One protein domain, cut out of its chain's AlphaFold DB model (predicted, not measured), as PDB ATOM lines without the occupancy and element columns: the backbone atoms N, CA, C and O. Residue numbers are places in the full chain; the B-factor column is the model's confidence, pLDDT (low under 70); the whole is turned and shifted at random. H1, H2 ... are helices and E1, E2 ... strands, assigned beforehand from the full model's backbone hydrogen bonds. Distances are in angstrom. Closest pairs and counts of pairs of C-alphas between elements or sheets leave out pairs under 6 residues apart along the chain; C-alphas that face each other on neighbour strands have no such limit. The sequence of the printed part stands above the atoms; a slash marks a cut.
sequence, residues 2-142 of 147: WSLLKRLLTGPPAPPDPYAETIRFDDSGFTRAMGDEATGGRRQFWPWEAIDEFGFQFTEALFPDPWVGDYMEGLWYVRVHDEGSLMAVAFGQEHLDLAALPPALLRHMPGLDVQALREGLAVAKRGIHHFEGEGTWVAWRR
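Overview. This is residues 2 to 142 of the 147 residues of an uncharacterized protein of Achromobacter insuavis (UniProt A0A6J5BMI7). A strongly twisted sheet of four strands, E6 E5 E4 E7, has H3 covering its E4 and E7 part, while a smaller three-strand sheet, E1 E2 E3, meets its E5 and E6 at a few places. H2 is at the edge of the small sheet beside E1, and residues 2 to 15, with H1, stick out as a tail. The printed part has 141 residues with three named helices and seven named strands, in the order H1 E1 E2 E3 E4 E5 E6 H2 H3 E7; both sheets are antiparallel and the class is mixed, helices and strands. The whole is loose, with a radius of gyration of the C-alphas of 18.2 A and spans of 56 by 38 by 30 A.

Along the chain. Find C-alpha 2 at (-76.651, -22.474, 13.763), where H1, residues 2 to 9, begins and runs 11.5 A. Next come E1, residues 21 to 26, E2, residues 29 to 34, and E3, residues 42 to 47. E4, residues 51 to 60, runs 24.4 A and bends by 61 degrees at residue 56. E5, residues 72 to 82, begins at C-alpha 72, (-55.495, -55.760, -14.213), runs 27.3 A and bends by 56 degrees at residue 76. E6, residues 85 to 92, runs 22.7 A. H2 is residues 103 to 108, H3 residues 114 to 124, 15.5 A long, and E7 residues 135 to 141, ending at C-alpha 141, (-32.770, -46.301, -14.723).

Arrangement. Look first at E4, E5 and E6, a meander, each strand the antiparallel neighbour of the one before: N 75 and O 57 are 2.8 A apart, N 78 and O 89 3.0 A, both within hydrogen-bond range. E7 is an edge strand beside E4, with N 56 and O 137 at 2.9 A. H3 and this sheet make two layers, a helix on one face of a sheet; its height over the sheet is 8.1 A. It lies over E4 and E7 and runs along the strands, at 14 degrees to E4 on the local plane; its closest C-alphas to E7 are Ala 116 and Trp 137, 5.5 A. E1, E2 and E3 are a second meander, with N 24 and O 31 at 2.9 A and N 32 and O 44 at 3.0 A. E3 and E5 are close but not clearly touching, with 2 pairs of C-alphas within 8 A, the closest being those of Trp 46 and Val 80, 7.2 A apart. H2 only grazes the small sheet, with Asp 26 and Ala 104 the closest C-alphas of E1 and H2, 5.2 A. Every O i to N i+4 pair is within hydrogen-bond range in H2 and H3, and 3 of 4 in H1.

Size, cuts and confidence. The C-alphas of Trp 2 and Gly 84, the two farthest apart, are 59.9 A apart. Residues 2 to 15 stand free; the body without them spans 39 by 38 by 30 A. The printed part has no cut, and the links from H1 to E1 and from E4 to E5 are long. The pLDDT is under 70 at residues 2 to 16, residue 18 and residues 37 to 40.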
ATOM      1  N   TRP A   2     -76.664 -21.588  14.947       51.25
ATOM      2  CA  TRP A   2     -76.651 -22.474  13.763       51.25
ATOM      3  C   TRP A   2     -75.461 -23.462  13.682       51.25
ATOM      4  O   TRP A   2     -75.559 -24.511  13.053       51.25
ATOM      5  N   SER A   3     -74.332 -23.164  14.337       57.34
ATOM      6  CA  SER A   3     -73.115 -23.998  14.312       57.34
ATOM      7  C   SER A   3     -73.198 -25.267  15.171       57.34
ATOM      8  O   SER A   3     -72.599 -26.279  14.824       57.34
ATOM      9  N   LEU A   4     -73.967 -25.237  16.265       58.62
ATOM     10  CA  LEU A   4     -74.143 -26.379  17.173       58.62
ATOM     11  C   LEU A   4     -75.059 -27.459  16.576       58.62
ATOM     12  O   LEU A   4     -74.788 -28.642  16.746       58.62
ATOM     13  N   LEU A   5     -76.086 -27.055  15.820       60.91
ATOM     14  CA  LEU A   5     -76.976 -27.969  15.093       60.91
ATOM     15  C   LEU A   5     -76.257 -28.692  13.946       60.91
ATOM     16  O   LEU A   5     -76.469 -29.886  13.760       60.91
ATOM     17  N   LYS A   6     -75.346 -28.016  13.226       55.59
ATOM     18  CA  LYS A   6     -74.517 -28.674  12.199       55.59
ATOM     19  C   LYS A   6     -73.639 -29.774  12.794       55.59
ATOM     20  O   LYS A   6     -73.576 -30.854  12.225       55.59
ATOM     21  N   ARG A   7     -73.043 -29.525  13.966       55.84
ATOM     22  CA  ARG A   7     -72.156 -30.480  14.652       55.84
ATOM     23  C   ARG A   7     -72.878 -31.726  15.187       55.84
ATOM     24  O   ARG A   7     -72.216 -32.708  15.484       55.84
ATOM     25  N   LEU A   8     -74.204 -31.679  15.337       59.16
ATOM     26  CA  LEU A   8     -75.029 -32.828  15.737       59.16
ATOM     27  C   LEU A   8     -75.476 -33.687  14.545       59.16
ATOM     28  O   LEU A   8     -75.799 -34.853  14.733       59.16
ATOM     29  N   LEU A   9     -75.501 -33.118  13.334       60.94
ATOM     30  CA  LEU A   9     -75.905 -33.806  12.099       60.94
ATOM     31  C   LEU A   9     -74.714 -34.388  11.331       60.94
ATOM     32  O   LEU A   9     -74.856 -35.390  10.638       60.94
ATOM     33  N   THR A  10     -73.534 -33.786  11.463       58.72
ATOM     34  CA  THR A  10     -72.278 -34.420  11.067       58.72
ATOM     35  C   THR A  10     -71.872 -35.357  12.194       58.72
ATOM     36  O   THR A  10     -71.422 -34.886  13.240       58.72
ATOM     37  N   GLY A  11     -72.073 -36.664  12.011       57.75
ATOM     38  CA  GLY A  11     -71.515 -37.679  12.905       57.75
ATOM     39  C   GLY A  11     -70.006 -37.484  13.117       57.75
ATOM     40  O   GLY A  11     -69.385 -36.662  12.432       57.75
ATOM     41  N   PRO A  12     -69.395 -38.204  14.076       66.81
ATOM     42  CA  PRO A  12     -67.947 -38.158  14.242       66.81
ATOM     43  C   PRO A  12     -67.268 -38.389  12.882       66.81
ATOM     44  O   PRO A  12     -67.805 -39.151  12.070       66.81
ATOM     45  N   PRO A  13     -66.142 -37.704  12.601       68.00
ATOM     46  CA  PRO A  13     -65.413 -37.931  11.361       68.00
ATOM     47  C   PRO A  13     -65.169 -39.431  11.213       68.00
ATOM     48  O   PRO A  13     -64.893 -40.108  12.208       68.00
ATOM     49  N   ALA A  14     -65.334 -39.943   9.990       69.06
ATOM     50  CA  ALA A  14     -65.033 -41.338   9.714       69.06
ATOM     51  C   ALA A  14     -63.622 -41.637  10.245       69.06
ATOM     52  O   ALA A  14     -62.733 -40.794  10.077       69.06
ATOM     53  N   PRO A  15     -63.428 -42.768  10.944       67.12
ATOM     54  CA  PRO A  15     -62.100 -43.141  11.395       67.12
ATOM     55  C   PRO A  15     -61.154 -43.157  10.185       67.12
ATOM     56  O   PRO A  15     -61.595 -43.523   9.089       67.12
ATOM     57  N   PRO A  16     -59.896 -42.717  10.356       68.12
ATOM     58  CA  PRO A  16     -58.926 -42.745   9.274       68.12
ATOM     59  C   PRO A  16     -58.827 -44.169   8.728       68.12
ATOM     60  O   PRO A  16     -58.824 -45.132   9.498       68.12
ATOM     61  N   ASP A  17     -58.799 -44.290   7.403       70.19
ATOM     62  CA  ASP A  17     -58.678 -45.584   6.745       70.19
ATOM     63  C   ASP A  17     -57.322 -46.208   7.122       70.19
ATOM     64  O   ASP A  17     -56.276 -45.627   6.812       70.19
ATOM     65  N   PRO A  18     -57.305 -47.366   7.808       68.12
ATOM     66  CA  PRO A  18     -56.061 -48.010   8.217       68.12
ATOM     67  C   PRO A  18     -55.225 -48.496   7.023       68.12
ATOM     68  O   PRO A  18     -54.038 -48.768   7.196       68.12
ATOM     69  N   TYR A  19     -55.817 -48.582   5.829       72.06
ATOM     70  CA  TYR A  19     -55.150 -48.960   4.587       72.06
ATOM     71  C   TYR A  19     -54.811 -47.761   3.701       72.06
ATOM     72  O   TYR A  19     -54.297 -47.958   2.603       72.06
ATOM     73  N   ALA A  20     -55.046 -46.528   4.173       80.94
ATOM     74  CA  ALA A  20     -54.672 -45.331   3.435       80.94
ATOM     75  C   ALA A  20     -53.169 -45.349   3.144       80.94
ATOM     76  O   ALA A  20     -52.331 -45.253   4.048       80.94
ATOM     77  N   GLU A  21     -52.838 -45.468   1.866       88.25
ATOM     78  CA  GLU A  21     -51.476 -45.381   1.379       88.25
ATOM     79  C   GLU A  21     -51.124 -43.913   1.117       88.25
ATOM     80  O   GLU A  21     -51.881 -43.153   0.514       88.25
ATOM     81  N   THR A  22     -49.972 -43.475   1.618       90.81
ATOM     82  CA  THR A  22     -49.424 -42.143   1.366       90.81
ATOM     83  C   THR A  22     -48.077 -42.285   0.685       90.81
ATOM     84  O   THR A  22     -47.128 -42.828   1.254       90.81
ATOM     85  N   ILE A  23     -47.996 -41.743  -0.526       95.12
ATOM     86  CA  ILE A  23     -46.800 -41.729  -1.357       95.12
ATOM     87  C   ILE A  23     -46.238 -40.317  -1.414       95.12
ATOM     88  O   ILE A  23     -46.962 -39.354  -1.676       95.12
ATOM     89  N   ARG A  24     -44.934 -40.177  -1.165       95.94
ATOM     90  CA  ARG A  24     -44.268 -38.876  -1.168       95.94
ATOM     91  C   ARG A  24     -42.873 -38.965  -1.767       95.94
ATOM     92  O   ARG A  24     -42.055 -39.762  -1.321       95.94
ATOM     93  N   PHE A  25     -42.603 -38.075  -2.715       97.31
ATOM     94  CA  PHE A  25     -41.272 -37.810  -3.250       97.31
ATOM     95  C   PHE A  25     -40.873 -36.390  -2.858       97.31
ATOM     96  O   PHE A  25     -41.570 -35.433  -3.204       97.31
ATOM     97  N   ASP A  26     -39.780 -36.247  -2.119       96.50
ATOM     98  CA  ASP A  26     -39.252 -34.958  -1.676       96.50
ATOM     99  C   ASP A  26     -37.738 -34.882  -1.887       96.50
ATOM    100  O   ASP A  26     -37.129 -35.800  -2.423       96.50
ATOM    101  N   ASP A  27     -37.103 -33.793  -1.464       96.31
ATOM    102  CA  ASP A  27     -35.658 -33.630  -1.655       96.31
ATOM    103  C   ASP A  27     -34.814 -34.667  -0.872       96.31
ATOM    104  O   ASP A  27     -33.630 -34.818  -1.158       96.31
ATOM    105  N   SER A  28     -35.396 -35.407   0.086       96.12
ATOM    106  CA  SER A  28     -34.703 -36.467   0.836       96.12
ATOM    107  C   SER A  28     -34.805 -37.843   0.175       96.12
ATOM    108  O   SER A  28     -33.881 -38.642   0.300       96.12
ATOM    109  N   GLY A  29     -35.902 -38.126  -0.531       97.00
ATOM    110  CA  GLY A  29     -36.099 -39.408  -1.194       97.00
ATOM    111  C   GLY A  29     -37.561 -39.767  -1.417       97.00
ATOM    112  O   GLY A  29     -38.445 -38.916  -1.555       97.00
ATOM    113  N   PHE A  30     -37.808 -41.071  -1.431       97.19
ATOM    114  CA  PHE A  30     -39.123 -41.677  -1.558       97.19
ATOM    115  C   PHE A  30     -39.601 -42.179  -0.194       97.19
ATOM    116  O   PHE A  30     -38.897 -42.895   0.515       97.19
ATOM    117  N   THR A  31     -40.814 -41.794   0.196       96.62
ATOM    118  CA  THR A  31     -41.492 -42.294   1.395       96.62
ATOM    119  C   THR A  31     -42.797 -42.967   1.000       96.62
ATOM    120  O   THR A  31     -43.613 -42.365   0.297       96.62
ATOM    121  N   ARG A  32     -43.023 -44.165   1.536       94.50
ATOM    122  CA  ARG A  32     -44.305 -44.868   1.502       94.50
ATOM    123  C   ARG A  32     -44.790 -45.069   2.929       94.50
ATOM    124  O   ARG A  32     -44.068 -45.634   3.750       94.50
ATOM    125  N   ALA A  33     -45.995 -44.612   3.234       91.88
ATOM    126  CA  ALA A  33     -46.642 -44.862   4.515       91.88
ATOM    127  C   ALA A  33     -47.990 -45.551   4.304       91.88
ATOM    128  O   ALA A  33     -48.683 -45.257   3.336       91.88
ATOM    129  N   MET A  34     -48.346 -46.462   5.203       87.31
ATOM    130  CA  MET A  34     -49.632 -47.153   5.221       87.31
ATOM    131  C   MET A  34     -50.268 -46.983   6.596       87.31
ATOM    132  O   MET A  34     -49.658 -47.362   7.602       87.31
ATOM    133  N   GLY A  35     -51.485 -46.442   6.616       81.19
ATOM    134  CA  GLY A  35     -52.229 -46.153   7.838       81.19
ATOM    135  C   GLY A  35     -51.651 -44.986   8.647       81.19
ATOM    136  O   GLY A  35     -50.684 -44.332   8.253       81.19
ATOM    137  N   ASP A  36     -52.258 -44.717   9.802       72.06
ATOM    138  CA  ASP A  36     -51.822 -43.664  10.726       72.06
ATOM    139  C   ASP A  36     -50.769 -44.212  11.706       72.06
ATOM    140  O   ASP A  36     -50.979 -45.264  12.323       72.06
ATOM    141  N   GLU A  37     -49.654 -43.492  11.896       66.50
ATOM    142  CA  GLU A  37     -48.613 -43.821  12.884       66.50
ATOM    143  C   GLU A  37     -49.210 -43.993  14.293       66.50
ATOM    144  O   GLU A  37     -48.811 -44.902  15.023       66.50
ATOM    145  N   ALA A  38     -50.237 -43.210  14.653       67.81
ATOM    146  CA  ALA A  38     -50.933 -43.331  15.938       67.81
ATOM    147  C   ALA A  38     -51.672 -44.675  16.111       67.81
ATOM    148  O   ALA A  38     -51.960 -45.090  17.234       67.81
ATOM    149  N   THR A  39     -51.960 -45.364  15.005       66.25
ATOM    150  CA  THR A  39     -52.651 -46.663  14.954       66.25
ATOM    151  C   THR A  39     -51.726 -47.835  14.618       66.25
ATOM    152  O   THR A  39     -52.199 -48.946  14.397       66.25
ATOM    153  N   GLY A  40     -50.405 -47.617  14.610       67.81
ATOM    154  CA  GLY A  40     -49.426 -48.644  14.233       67.81
ATOM    155  C   GLY A  40     -49.176 -48.738  12.727       67.81
ATOM    156  O   GLY A  40     -48.752 -49.790  12.242       67.81
ATOM    157  N   GLY A  41     -49.437 -47.653  11.992       77.00
ATOM    158  CA  GLY A  41     -49.089 -47.517  10.585       77.00
ATOM    159  C   GLY A  41     -47.604 -47.775  10.331       77.00
ATOM    160  O   GLY A  41     -46.746 -47.572  11.195       77.00
ATOM    161  N   ARG A  42     -47.291 -48.262   9.130       85.62
ATOM    162  CA  ARG A  42     -45.916 -48.565   8.718       85.62
ATOM    163  C   ARG A  42     -45.423 -47.489   7.778       85.62
ATOM    164  O   ARG A  42     -46.082 -47.187   6.789       85.62
ATOM    165  N   ARG A  43     -44.231 -46.969   8.053       90.56
ATOM    166  CA  ARG A  43     -43.550 -45.997   7.205       90.56
ATOM    167  C   ARG A  43     -42.219 -46.558   6.739       90.56
ATOM    168  O   ARG A  43     -41.420 -47.014   7.549       90.56
ATOM    169  N   GLN A  44     -42.001 -46.505   5.436       93.19
ATOM    170  CA  GLN A  44     -40.776 -46.917   4.769       93.19
ATOM    171  C   GLN A  44     -40.198 -45.712   4.028       93.19
ATOM    172  O   GLN A  44     -40.938 -44.861   3.522       93.19
ATOM    173  N   PHE A  45     -38.876 -45.615   4.016       95.12
ATOM    174  CA  PHE A  45     -38.149 -44.510   3.412       95.12
ATOM    175  C   PHE A  45     -36.924 -45.042   2.683       95.12
ATOM    176  O   PHE A  45     -36.163 -45.818   3.256       95.12
ATOM    177  N   TRP A  46     -36.720 -44.561   1.462       96.56
ATOM    178  CA  TRP A  46     -35.528 -44.831   0.674       96.56
ATOM    179  C   TRP A  46     -34.961 -43.509   0.169       96.56
ATOM    180  O   TRP A  46     -35.693 -42.736  -0.462       96.56
ATOM    181  N   PRO A  47     -33.678 -43.227   0.437       96.50
ATOM    182  CA  PRO A  47     -33.046 -42.032  -0.083       96.50
ATOM    183  C   PRO A  47     -32.834 -42.173  -1.596       96.50
ATOM    184  O   PRO A  47     -32.891 -43.274  -2.148       96.50
ATOM    185  N   TRP A  48     -32.604 -41.058  -2.288       96.31
ATOM    186  CA  TRP A  48     -32.515 -41.062  -3.749       96.31
ATOM    187  C   TRP A  48     -31.446 -42.012  -4.284       96.31
ATOM    188  O   TRP A  48     -31.693 -42.654  -5.297       96.31
ATOM    189  N   GLU A  49     -30.297 -42.138  -3.621       93.94
ATOM    190  CA  GLU A  49     -29.207 -43.052  -3.985       93.94
ATOM    191  C   GLU A  49     -29.589 -44.533  -3.935       93.94
ATOM    192  O   GLU A  49     -28.971 -45.334  -4.627       93.94
ATOM    193  N   ALA A  50     -30.618 -44.895  -3.166       95.12
ATOM    194  CA  ALA A  50     -31.098 -46.266  -3.092       95.12
ATOM    195  C   ALA A  50     -32.031 -46.628  -4.255       95.12
ATOM    196  O   ALA A  50     -32.346 -47.802  -4.409       95.12
ATOM    197  N   ILE A  51     -32.500 -45.660  -5.053       96.00
ATOM    198  CA  ILE A  51     -33.462 -45.887  -6.142       96.00
ATOM    199  C   ILE A  51     -32.728 -46.152  -7.459       96.00
ATOM    200  O   ILE A  51     -31.994 -45.291  -7.936       96.00
ATOM    201  N   ASP A  52     -32.990 -47.285  -8.098       95.81
ATOM    202  CA  ASP A  52     -32.316 -47.707  -9.333       95.81
ATOM    203  C   ASP A  52     -33.201 -47.686 -10.571       95.81
ATOM    204  O   ASP A  52     -32.706 -47.581 -11.692       95.81
ATOM    205  N   GLU A  53     -34.511 -47.797 -10.392       97.56
ATOM    206  CA  GLU A  53     -35.454 -47.837 -11.501       97.56
ATOM    207  C   GLU A  53     -36.755 -47.158 -11.094       97.56
ATOM    208  O   GLU A  53     -37.177 -47.261  -9.942       97.56
ATOM    209  N   PHE A  54     -37.404 -46.499 -12.046       98.31
ATOM    210  CA  PHE A  54     -38.764 -46.002 -11.896       98.31
ATOM    211  C   PHE A  54     -39.552 -46.252 -13.174       98.31
ATOM    212  O   PHE A  54     -39.041 -46.084 -14.289       98.31
ATOM    213  N   GLY A  55     -40.808 -46.644 -13.013       98.38
ATOM    214  CA  GLY A  55     -41.666 -46.931 -14.145       98.38
ATOM    215  C   GLY A  55     -43.113 -47.178 -13.764       98.38
ATOM    216  O   GLY A  55     -43.558 -46.907 -12.647       98.38
ATOM    217  N   PHE A  56     -43.836 -47.706 -14.742       98.56
ATOM    218  CA  PHE A  56     -45.230 -48.097 -14.628       98.56
ATOM    219  C   PHE A  56     -45.394 -49.567 -15.017       98.56
ATOM    220  O   PHE A  56     -44.708 -50.065 -15.911       98.56
ATOM    221  N   GLN A  57     -46.303 -50.262 -14.351       98.12
ATOM    222  CA  GLN A  57     -46.667 -51.648 -14.599       98.12
ATOM    223  C   GLN A  57     -48.171 -51.751 -14.786       98.12
ATOM    224  O   GLN A  57     -48.939 -51.083 -14.100       98.12
ATOM    225  N   PHE A  58     -48.578 -52.600 -15.720       98.06
ATOM    226  CA  PHE A  58     -49.956 -53.029 -15.873       98.06
ATOM    227  C   PHE A  58     -49.950 -54.549 -15.819       98.06
ATOM    228  O   PHE A  58     -49.432 -55.190 -16.729       98.06
ATOM    229  N   THR A  59     -50.424 -55.106 -14.714       97.00
ATOM    230  CA  THR A  59     -50.279 -56.529 -14.381       97.00
ATOM    231  C   THR A  59     -51.570 -57.052 -13.780       97.00
ATOM    232  O   THR A  59     -52.360 -56.266 -13.262       97.00
ATOM    233  N   GLU A  60     -51.788 -58.362 -13.823       95.62
ATOM    234  CA  GLU A  60     -52.896 -58.976 -13.091       95.62
ATOM    235  C   GLU A  60     -52.788 -58.666 -11.591       95.62
ATOM    236  O   GLU A  60     -51.697 -58.692 -11.009       95.62
ATOM    237  N   ALA A  61     -53.929 -58.346 -10.979       92.69
ATOM    238  CA  ALA A  61     -54.039 -58.059  -9.561       92.69
ATOM    239  C   ALA A  61     -53.590 -59.279  -8.752       92.69
ATOM    240  O   ALA A  61     -54.119 -60.380  -8.910       92.69
ATOM    241  N   LEU A  62     -52.645 -59.080  -7.830       87.81
ATOM    242  CA  LEU A  62     -52.166 -60.170  -6.974       87.81
ATOM    243  C   LEU A  62     -53.272 -60.689  -6.038       87.81
ATOM    244  O   LEU A  62     -53.277 -61.859  -5.654       87.81
ATOM    245  N   PHE A  63     -54.201 -59.806  -5.670       83.81
ATOM    246  CA  PHE A  63     -55.352 -60.103  -4.826       83.81
ATOM    247  C   PHE A  63     -56.637 -59.710  -5.570       83.81
ATOM    248  O   PHE A  63     -57.112 -58.583  -5.409       83.81
ATOM    249  N   PRO A  64     -57.191 -60.607  -6.404       79.38
ATOM    250  CA  PRO A  64     -58.388 -60.310  -7.178       79.38
ATOM    251  C   PRO A  64     -59.586 -60.045  -6.262       79.38
ATOM    252  O   PRO A  64     -59.739 -60.648  -5.194       79.38
ATOM    253  N   ASP A  65     -60.449 -59.127  -6.688       85.50
ATOM    254  CA  ASP A  65     -61.632 -58.738  -5.938       85.50
ATOM    255  C   ASP A  65     -62.730 -59.801  -6.151       85.50
ATOM    256  O   ASP A  65     -63.039 -60.143  -7.294       85.50
ATOM    257  N   PRO A  66     -63.353 -60.335  -5.082       86.31
ATOM    258  CA  PRO A  66     -64.363 -61.390  -5.200       86.31
ATOM    259  C   PRO A  66     -65.601 -61.041  -6.045       86.31
ATOM    260  O   PRO A  66     -66.344 -61.947  -6.425       86.31
ATOM    261  N   TRP A  67     -65.863 -59.759  -6.303       88.12
ATOM    262  CA  TRP A  67     -67.012 -59.272  -7.064       88.12
ATOM    263  C   TRP A  67     -66.646 -58.894  -8.500       88.12
ATOM    264  O   TRP A  67     -67.485 -59.039  -9.391       88.12
ATOM    265  N   VAL A  68     -65.420 -58.419  -8.732       85.81
ATOM    266  CA  VAL A  68     -64.909 -58.059 -10.065       85.81
ATOM    267  C   VAL A  68     -64.311 -59.272 -10.788       85.81
ATOM    268  O   VAL A  68     -64.429 -59.363 -12.008       85.81
ATOM    269  N   GLY A  69     -63.768 -60.242 -10.047       90.62
ATOM    270  CA  GLY A  69     -63.030 -61.377 -10.596       90.62
ATOM    271  C   GLY A  69     -61.575 -61.013 -10.884       90.62
ATOM    272  O   GLY A  69     -61.029 -60.105 -10.260       90.62
ATOM    273  N   ASP A  70     -60.947 -61.727 -11.815       93.00
ATOM    274  CA  ASP A  70     -59.589 -61.411 -12.260       93.00
ATOM    275  C   ASP A  70     -59.589 -60.069 -12.999       93.00
ATOM    276  O   ASP A  70     -60.429 -59.813 -13.865       93.00
ATOM    277  N   TYR A  71     -58.646 -59.198 -12.655       94.81
ATOM    278  CA  TYR A  71     -58.513 -57.882 -13.263       94.81
ATOM    279  C   TYR A  71     -57.057 -57.428 -13.264       94.81
ATOM    280  O   TYR A  71     -56.201 -58.004 -12.599       94.81
ATOM    281  N   MET A  72     -56.792 -56.385 -14.036       96.50
ATOM    282  CA  MET A  72     -55.495 -55.760 -14.213       96.50
ATOM    283  C   MET A  72     -55.394 -54.499 -13.356       96.50
ATOM    284  O   MET A  72     -56.293 -53.652 -13.363       96.50
ATOM    285  N   GLU A  73     -54.259 -54.334 -12.693       95.56
ATOM    286  CA  GLU A  73     -53.892 -53.158 -11.918       95.56
ATOM    287  C   GLU A  73     -52.838 -52.336 -12.654       95.56
ATOM    288  O   GLU A  73     -51.834 -52.853 -13.144       95.56
ATOM    289  N   GLY A  74     -53.068 -51.024 -12.703       97.00
ATOM    290  CA  GLY A  74     -52.039 -50.051 -13.036       97.00
ATOM    291  C   GLY A  74     -51.271 -49.673 -11.776       97.00
ATOM    292  O   GLY A  74     -51.873 -49.198 -10.813       97.00
ATOM    293  N   LEU A  75     -49.956 -49.850 -11.785       97.56
ATOM    294  CA  LEU A  75     -49.089 -49.597 -10.640       97.56
ATOM    295  C   LEU A  75     -47.890 -48.757 -11.066       97.56
ATOM    296  O   LEU A  75     -47.201 -49.062 -12.039       97.56
ATOM    297  N   TRP A  76     -47.591 -47.717 -10.300       98.12
ATOM    298  CA  TRP A  76     -46.260 -47.125 -10.332       98.12
ATOM    299  C   TRP A  76     -45.312 -48.019  -9.550       98.12
ATOM    300  O   TRP A  76     -45.719 -48.659  -8.581       98.12
ATOM    301  N   TYR A  77     -44.038 -48.035  -9.925       97.88
ATOM    302  CA  TYR A  77     -43.039 -48.736  -9.133       97.88
ATOM    303  C   TYR A  77     -41.712 -47.988  -9.085       97.88
ATOM    304  O   TYR A  77     -41.312 -47.318 -10.039       97.88
ATOM    305  N   VAL A  78     -41.008 -48.165  -7.970       97.62
ATOM    306  CA  VAL A  78     -39.580 -47.871  -7.840       97.62
ATOM    307  C   VAL A  78     -38.834 -49.165  -7.533       97.62
ATOM    308  O   VAL A  78     -39.293 -49.955  -6.709       97.62
ATOM    309  N   ARG A  79     -37.687 -49.411  -8.171       97.44
ATOM    310  CA  ARG A  79     -36.745 -50.424  -7.675       97.44
ATOM    311  C   ARG A  79     -35.765 -49.762  -6.737       97.44
ATOM    312  O   ARG A  79     -35.165 -48.754  -7.103       97.44
ATOM    313  N   VAL A  80     -35.616 -50.338  -5.555       95.88
ATOM    314  CA  VAL A  80     -34.770 -49.812  -4.494       95.88
ATOM    315  C   VAL A  80     -33.849 -50.889  -3.946       95.88
ATOM    316  O   VAL A  80     -34.219 -52.063  -3.877       95.88
ATOM    317  N   HIS A  81     -32.656 -50.478  -3.541       93.25
ATOM    318  CA  HIS A  81     -31.791 -51.274  -2.689       93.25
ATOM    319  C   HIS A  81     -32.227 -51.124  -1.233       93.25
ATOM    320  O   HIS A  81     -32.206 -50.024  -0.683       93.25
ATOM    321  N   ASP A  82     -32.586 -52.239  -0.605       88.19
ATOM    322  CA  ASP A  82     -32.938 -52.308   0.809       88.19
ATOM    323  C   ASP A  82     -32.237 -53.503   1.459       88.19
ATOM    324  O   ASP A  82     -32.277 -54.618   0.938       88.19
ATOM    325  N   GLU A  83     -31.506 -53.253   2.547       85.75
ATOM    326  CA  GLU A  83     -30.685 -54.250   3.263       85.75
ATOM    327  C   GLU A  83     -29.810 -55.149   2.350       85.75
ATOM    328  O   GLU A  83     -29.593 -56.333   2.610       85.75
ATOM    329  N   GLY A  84     -29.287 -54.590   1.251       81.69
ATOM    330  CA  GLY A  84     -28.441 -55.307   0.286       81.69
ATOM    331  C   GLY A  84     -29.199 -56.120  -0.771       81.69
ATOM    332  O   GLY A  84     -28.567 -56.737  -1.628       81.69
ATOM    333  N   SER A  85     -30.532 -56.091  -0.760       89.56
ATOM    334  CA  SER A  85     -31.390 -56.721  -1.766       89.56
ATOM    335  C   SER A  85     -32.032 -55.675  -2.671       89.56
ATOM    336  O   SER A  85     -32.453 -54.617  -2.213       89.56
ATOM    337  N   LEU A  86     -32.124 -55.970  -3.969       93.19
ATOM    338  CA  LEU A  86     -32.896 -55.151  -4.901       93.19
ATOM    339  C   LEU A  86     -34.362 -55.592  -4.847       93.19
ATOM    340  O   LEU A  86     -34.666 -56.756  -5.113       93.19
ATOM    341  N   MET A  87     -35.264 -54.670  -4.532       94.38
ATOM    342  CA  MET A  87     -36.702 -54.930  -4.456       94.38
ATOM    343  C   MET A  87     -37.507 -53.899  -5.243       94.38
ATOM    344  O   MET A  87     -37.100 -52.750  -5.380       94.38
ATOM    345  N   ALA A  88     -38.661 -54.313  -5.768       94.81
ATOM    346  CA  ALA A  88     -39.622 -53.407  -6.385       94.81
ATOM    347  C   ALA A  88     -40.678 -52.998  -5.351       94.81
ATOM    348  O   ALA A  88     -41.346 -53.850  -4.766       94.81
ATOM    349  N   VAL A  89     -40.837 -51.694  -5.149       95.56
ATOM    350  CA  VAL A  89     -41.908 -51.115  -4.341       95.56
ATOM    351  C   VAL A  89     -42.944 -50.547  -5.299       95.56
ATOM    352  O   VAL A  89     -42.698 -49.530  -5.947       95.56
ATOM    353  N   ALA A  90     -44.085 -51.229  -5.399       95.44
ATOM    354  CA  ALA A  90     -45.220 -50.811  -6.214       95.44
ATOM    355  C   ALA A  90     -46.282 -50.085  -5.373       95.44
ATOM    356  O   ALA A  90     -46.434 -50.374  -4.180       95.44
ATOM    357  N   PHE A  91     -46.993 -49.147  -5.995       95.06
ATOM    358  CA  PHE A  91     -48.089 -48.382  -5.397       95.06
ATOM    359  C   PHE A  91     -49.115 -47.964  -6.460       95.06
ATOM    360  O   PHE A  91     -48.801 -47.912  -7.654       95.06
ATOM    361  N   GLY A  92     -50.344 -47.678  -6.023       93.94
ATOM    362  CA  GLY A  92     -51.492 -47.437  -6.904       93.94
ATOM    363  C   GLY A  92     -51.282 -46.314  -7.926       93.94
ATOM    364  O   GLY A  92     -50.674 -45.279  -7.623       93.94
ATOM    365  N   GLN A  93     -51.792 -46.508  -9.150       95.50
ATOM    366  CA  GLN A  93     -51.726 -45.528 -10.245       95.50
ATOM    367  C   GLN A  93     -52.228 -44.132  -9.826       95.50
ATOM    368  O   GLN A  93     -51.717 -43.119 -10.302       95.50
ATOM    369  N   GLU A  94     -53.216 -44.062  -8.942       93.69
ATOM    370  CA  GLU A  94     -53.853 -42.843  -8.447       93.69
ATOM    371  C   GLU A  94     -52.918 -41.905  -7.669       93.69
ATOM    372  O   GLU A  94     -53.224 -40.721  -7.525       93.69
ATOM    373  N   HIS A  95     -51.773 -42.396  -7.188       95.38
ATOM    374  CA  HIS A  95     -50.849 -41.600  -6.380       95.38
ATOM    375  C   HIS A  95     -49.992 -40.615  -7.178       95.38
ATOM    376  O   HIS A  95     -49.434 -39.692  -6.582       95.38
ATOM    377  N   LEU A  96     -49.866 -40.785  -8.498       96.31
ATOM    378  CA  LEU A  96     -49.120 -39.855  -9.347       96.31
ATOM    379  C   LEU A  96     -49.932 -39.452 -10.572       96.31
ATOM    380  O   LEU A  96     -50.465 -40.284 -11.303       96.31
ATOM    381  N   ASP A  97     -49.931 -38.149 -10.836       95.06
ATOM    382  CA  ASP A  97     -50.394 -37.581 -12.094       95.06
ATOM    383  C   ASP A  97     -49.184 -37.280 -12.983       95.06
ATOM    384  O   ASP A  97     -48.306 -36.492 -12.624       95.06
ATOM    385  N   LEU A  98     -49.151 -37.881 -14.175       94.88
ATOM    386  CA  LEU A  98     -48.089 -37.658 -15.154       94.88
ATOM    387  C   LEU A  98     -47.987 -36.180 -15.578       94.88
ATOM    388  O   LEU A  98     -46.904 -35.721 -15.939       94.88
ATOM    389  N   ALA A  99     -49.089 -35.424 -15.533       94.75
ATOM    390  CA  ALA A  99     -49.096 -33.995 -15.845       94.75
ATOM    391  C   ALA A  99     -48.544 -33.117 -14.705       94.75
ATOM    392  O   ALA A  99     -48.241 -31.945 -14.934       94.75
ATOM    393  N   ALA A 100     -48.400 -33.670 -13.499       95.25
ATOM    394  CA  ALA A 100     -48.002 -32.953 -12.292       95.25
ATOM    395  C   ALA A 100     -47.034 -33.782 -11.428       95.25
ATOM    396  O   ALA A 100     -47.191 -33.875 -10.209       95.25
ATOM    397  N   LEU A 101     -46.021 -34.387 -12.061       95.81
ATOM    398  CA  LEU A 101     -45.019 -35.180 -11.347       95.81
ATOM    399  C   LEU A 101     -44.291 -34.344 -10.272       95.81
ATOM    400  O   LEU A 101     -43.987 -33.169 -10.510       95.81
ATOM    401  N   PRO A 102     -43.950 -34.941  -9.111       96.31
ATOM    402  CA  PRO A 102     -43.230 -34.246  -8.052       96.31
ATOM    403  C   PRO A 102     -41.913 -33.628  -8.555       96.31
ATOM    404  O   PRO A 102     -41.102 -34.333  -9.162       96.31
ATOM    405  N   PRO A 103     -41.628 -32.343  -8.262       96.44
ATOM    406  CA  PRO A 103     -40.399 -31.694  -8.722       96.44
ATOM    407  C   PRO A 103     -39.116 -32.400  -8.270       96.44
ATOM    408  O   PRO A 103     -38.140 -32.432  -9.016       96.44
ATOM    409  N   ALA A 104     -39.115 -32.987  -7.069       96.81
ATOM    410  CA  ALA A 104     -37.976 -33.747  -6.564       96.81
ATOM    411  C   ALA A 104     -37.704 -35.000  -7.414       96.81
ATOM    412  O   ALA A 104     -36.561 -35.244  -7.787       96.81
ATOM    413  N   LEU A 105     -38.751 -35.725  -7.827       96.25
ATOM    414  CA  LEU A 105     -38.622 -36.878  -8.721       96.25
ATOM    415  C   LEU A 105     -37.948 -36.480 -10.038       96.25
ATOM    416  O   LEU A 105     -36.966 -37.097 -10.438       96.25
ATOM    417  N   LEU A 106     -38.405 -35.393 -10.666       95.50
ATOM    418  CA  LEU A 106     -37.818 -34.896 -11.916       95.50
ATOM    419  C   LEU A 106     -36.357 -34.449 -11.753       95.50
ATOM    420  O   LEU A 106     -35.554 -34.612 -12.669       95.50
ATOM    421  N   ARG A 107     -36.003 -33.887 -10.591       96.06
ATOM    422  CA  ARG A 107     -34.633 -33.452 -10.282       96.06
ATOM    423  C   ARG A 107     -33.676 -34.637 -10.124       96.06
ATOM    424  O   ARG A 107     -32.532 -34.545 -10.559       96.06
ATOM    425  N   HIS A 108     -34.139 -35.717  -9.495       96.44
ATOM    426  CA  HIS A 108     -33.318 -36.883  -9.157       96.44
ATOM    427  C   HIS A 108     -33.355 -38.004 -10.205       96.44
ATOM    428  O   HIS A 108     -32.538 -38.917 -10.135       96.44
ATOM    429  N   MET A 109     -34.234 -37.906 -11.207       96.00
ATOM    430  CA  MET A 109     -34.315 -38.829 -12.344       96.00
ATOM    431  C   MET A 109     -34.065 -38.099 -13.673       96.00
ATOM    432  O   MET A 109     -34.974 -37.963 -14.501       96.00
ATOM    433  N   PRO A 110     -32.844 -37.581 -13.904       94.44
ATOM    434  CA  PRO A 110     -32.529 -36.913 -15.159       94.44
ATOM    435  C   PRO A 110     -32.694 -37.889 -16.327       94.44
ATOM    436  O   PRO A 110     -32.242 -39.032 -16.267       94.44
ATOM    437  N   GLY A 111     -33.346 -37.429 -17.396       94.25
ATOM    438  CA  GLY A 111     -33.609 -38.254 -18.577       94.25
ATOM    439  C   GLY A 111     -34.819 -39.185 -18.458       94.25
ATOM    440  O   GLY A 111     -34.954 -40.062 -19.303       94.25
ATOM    441  N   LEU A 112     -35.689 -38.997 -17.455       96.69
ATOM    442  CA  LEU A 112     -36.966 -39.711 -17.340       96.69
ATOM    443  C   LEU A 112     -37.738 -39.708 -18.674       96.69
ATOM    444  O   LEU A 112     -38.149 -38.653 -19.168       96.69
ATOM    445  N   ASP A 113     -37.982 -40.896 -19.220       97.56
ATOM    446  CA  ASP A 113     -38.776 -41.105 -20.423       97.56
ATOM    447  C   ASP A 113     -40.276 -41.031 -20.102       97.56
ATOM    448  O   ASP A 113     -40.961 -42.015 -19.812       97.56
ATOM    449  N   VAL A 114     -40.805 -39.812 -20.173       96.75
ATOM    450  CA  VAL A 114     -42.235 -39.530 -19.993       96.75
ATOM    451  C   VAL A 114     -43.094 -40.216 -21.066       96.75
ATOM    452  O   VAL A 114     -44.277 -40.471 -20.827       96.75
ATOM    453  N   GLN A 115     -42.541 -40.515 -22.247       97.81
ATOM    454  CA  GLN A 115     -43.289 -41.176 -23.313       97.81
ATOM    455  C   GLN A 115     -43.560 -42.641 -22.961       97.81
ATOM    456  O   GLN A 115     -44.702 -43.075 -23.110       97.81
ATOM    457  N   ALA A 116     -42.584 -43.352 -22.389       97.94
ATOM    458  CA  ALA A 116     -42.789 -44.708 -21.875       97.94
ATOM    459  C   ALA A 116     -43.935 -44.761 -20.843       97.94
ATOM    460  O   ALA A 116     -44.836 -45.595 -20.946       97.94
ATOM    461  N   LEU A 117     -43.977 -43.810 -19.898       98.12
ATOM    462  CA  LEU A 117     -45.066 -43.725 -18.909       98.12
ATOM    463  C   LEU A 117     -46.423 -43.445 -19.555       98.12
ATOM    464  O   LEU A 117     -47.443 -44.013 -19.163       98.12
ATOM    465  N   ARG A 118     -46.449 -42.563 -20.557       98.38
ATOM    466  CA  ARG A 118     -47.671 -42.234 -21.295       98.38
ATOM    467  C   ARG A 118     -48.233 -43.452 -22.019       98.38
ATOM    468  O   ARG A 118     -49.451 -43.609 -22.051       98.38
ATOM    469  N   GLU A 119     -47.372 -44.286 -22.592       98.31
ATOM    470  CA  GLU A 119     -47.765 -45.521 -23.271       98.31
ATOM    471  C   GLU A 119     -48.364 -46.530 -22.292       98.31
ATOM    472  O   GLU A 119     -49.472 -47.006 -22.537       98.31
ATOM    473  N   GLY A 120     -47.719 -46.762 -21.144       97.88
ATOM    474  CA  GLY A 120     -48.265 -47.627 -20.093       97.88
ATOM    475  C   GLY A 120     -49.630 -47.161 -19.584       97.88
ATOM    476  O   GLY A 120     -50.593 -47.930 -19.565       97.88
ATOM    477  N   LEU A 121     -49.773 -45.866 -19.285       98.06
ATOM    478  CA  LEU A 121     -51.064 -45.292 -18.887       98.06
ATOM    479  C   LEU A 121     -52.117 -45.373 -20.003       98.06
ATOM    480  O   LEU A 121     -53.310 -45.498 -19.723       98.06
ATOM    481  N   ALA A 122     -51.718 -45.276 -21.274       98.12
ATOM    482  CA  ALA A 122     -52.636 -45.429 -22.400       98.12
ATOM    483  C   ALA A 122     -53.149 -46.870 -22.533       98.12
ATOM    484  O   ALA A 122     -54.298 -47.059 -22.933       98.12
ATOM    485  N   VAL A 123     -52.335 -47.864 -22.172       97.94
ATOM    486  CA  VAL A 123     -52.757 -49.267 -22.098       97.94
ATOM    487  C   VAL A 123     -53.716 -49.486 -20.930       97.94
ATOM    488  O   VAL A 123     -54.815 -49.986 -21.162       97.94
ATOM    489  N   ALA A 124     -53.385 -49.008 -19.726       96.88
ATOM    490  CA  ALA A 124     -54.267 -49.121 -18.556       96.88
ATOM    491  C   ALA A 124     -55.650 -48.475 -18.792       96.88
ATOM    492  O   ALA A 124     -56.686 -49.006 -18.391       96.88
ATOM    493  N   LYS A 125     -55.702 -47.363 -19.542       96.94
ATOM    494  CA  LYS A 125     -56.955 -46.695 -19.947       96.94
ATOM    495  C   LYS A 125     -57.881 -47.545 -20.823       96.94
ATOM    496  O   LYS A 125     -59.049 -47.188 -20.963       96.94
ATOM    497  N   ARG A 126     -57.397 -48.640 -21.419       97.19
ATOM    498  CA  ARG A 126     -58.234 -49.572 -22.195       97.19
ATOM    499  C   ARG A 126     -59.145 -50.423 -21.309       97.19
ATOM    500  O   ARG A 126     -60.085 -51.018 -21.826       97.19
ATOM    501  N   GLY A 127     -58.916 -50.416 -19.996       94.69
ATOM    502  CA  GLY A 127     -59.806 -50.989 -18.995       94.69
ATOM    503  C   GLY A 127     -59.172 -52.135 -18.215       94.69
ATOM    504  O   GLY A 127     -58.241 -52.789 -18.674       94.69
ATOM    505  N   ILE A 128     -59.740 -52.399 -17.039       93.88
ATOM    506  CA  ILE A 128     -59.223 -53.359 -16.053       93.88
ATOM    507  C   ILE A 128     -59.270 -54.827 -16.507       93.88
ATOM    508  O   ILE A 128     -58.679 -55.671 -15.864       93.88
ATOM    509  N   HIS A 129     -59.940 -55.160 -17.612       95.69
ATOM    510  CA  HIS A 129     -59.942 -56.519 -18.180       95.69
ATOM    511  C   HIS A 129     -59.131 -56.610 -19.484       95.69
ATOM    512  O   HIS A 129     -59.323 -57.527 -20.281       95.69
ATOM    513  N   HIS A 130     -58.254 -55.640 -19.764       95.94
ATOM    514  CA  HIS A 130     -57.387 -55.670 -20.943       95.94
ATOM    515  C   HIS A 130     -56.116 -56.497 -20.689       95.94
ATOM    516  O   HIS A 130     -55.010 -55.966 -20.707       95.94
ATOM    517  N   PHE A 131     -56.271 -57.803 -20.477       95.25
ATOM    518  CA  PHE A 131     -55.163 -58.718 -20.162       95.25
ATOM    519  C   PHE A 131     -54.060 -58.741 -21.233       95.25
ATOM    520  O   PHE A 131     -52.880 -58.792 -20.913       95.25
ATOM    521  N   GLU A 132     -54.415 -58.591 -22.516       96.25
ATOM    522  CA  GLU A 132     -53.443 -58.483 -23.623       96.25
ATOM    523  C   GLU A 132     -52.496 -57.274 -23.499       96.25
ATOM    524  O   GLU A 132     -51.491 -57.198 -24.205       96.25
ATOM    525  N   GLY A 133     -52.843 -56.308 -22.647       94.81
ATOM    526  CA  GLY A 133     -52.049 -55.124 -22.367       94.81
ATOM    527  C   GLY A 133     -51.004 -55.308 -21.267       94.81
ATOM    528  O   GLY A 133     -50.353 -54.322 -20.932       94.81
ATOM    529  N   GLU A 134     -50.857 -56.497 -20.676       97.88
ATOM    530  CA  GLU A 134     -49.873 -56.734 -19.616       97.88
ATOM    531  C   GLU A 134     -48.473 -56.245 -20.021       97.88
ATOM    532  O   GLU A 134     -47.987 -56.506 -21.126       97.88
ATOM    533  N   GLY A 135     -47.810 -55.507 -19.130       97.88
ATOM    534  CA  GLY A 135     -46.506 -54.952 -19.449       97.88
ATOM    535  C   GLY A 135     -45.852 -54.130 -18.350       97.88
ATOM    536  O   GLY A 135     -46.445 -53.764 -17.336       97.88
ATOM    537  N   THR A 136     -44.576 -53.826 -18.585       98.31
ATOM    538  CA  THR A 136     -43.765 -52.919 -17.767       98.31
ATOM    539  C   THR A 136     -43.144 -51.853 -18.663       98.31
ATOM    540  O   THR A 136     -42.451 -52.174 -19.628       98.31
ATOM    541  N   TRP A 137     -43.340 -50.589 -18.303       98.50
ATOM    542  CA  TRP A 137     -42.768 -49.421 -18.963       98.50
ATOM    543  C   TRP A 137     -41.766 -48.768 -18.022       98.50
ATOM    544  O   TRP A 137     -42.125 -48.008 -17.120       98.50
ATOM    545  N   VAL A 138     -40.495 -49.097 -18.231       98.19
ATOM    546  CA  VAL A 138     -39.377 -48.512 -17.490       98.19
ATOM    547  C   VAL A 138     -39.126 -47.116 -18.047       98.19
ATOM    548  O   VAL A 138     -38.767 -46.980 -19.213       98.19
ATOM    549  N   ALA A 139     -39.291 -46.087 -17.224       97.88
ATOM    550  CA  ALA A 139     -39.091 -44.706 -17.655       97.88
ATOM    551  C   ALA A 139     -37.731 -44.152 -17.261       97.88
ATOM    552  O   ALA A 139     -37.225 -43.227 -17.889       97.88
ATOM    553  N   TRP A 140     -37.127 -44.693 -16.211       98.19
ATOM    554  CA  TRP A 140     -35.811 -44.266 -15.780       98.19
ATOM    555  C   TRP A 140     -35.051 -45.417 -15.142       98.19
ATOM    556  O   TRP A 140     -35.631 -46.242 -14.434       98.19
ATOM    557  N   ARG A 141     -33.741 -45.440 -15.390       96.81
ATOM    558  CA  ARG A 141     -32.770 -46.301 -14.723       96.81
ATOM    559  C   ARG A 141     -31.577 -45.467 -14.303       96.81
ATOM    560  O   ARG A 141     -31.125 -44.615 -15.070       96.81
ATOM    561  N   ARG A 142     -31.046 -45.755 -13.120       93.25
ATOM    562  CA  ARG A 142     -29.765 -45.212 -12.688       93.25
ATOM    563  C   ARG A 142     -28.674 -45.684 -13.642       93.25
ATOM    564  O   ARG A 142     -28.611 -46.865 -13.985       93.25
TER     565      ARG A 142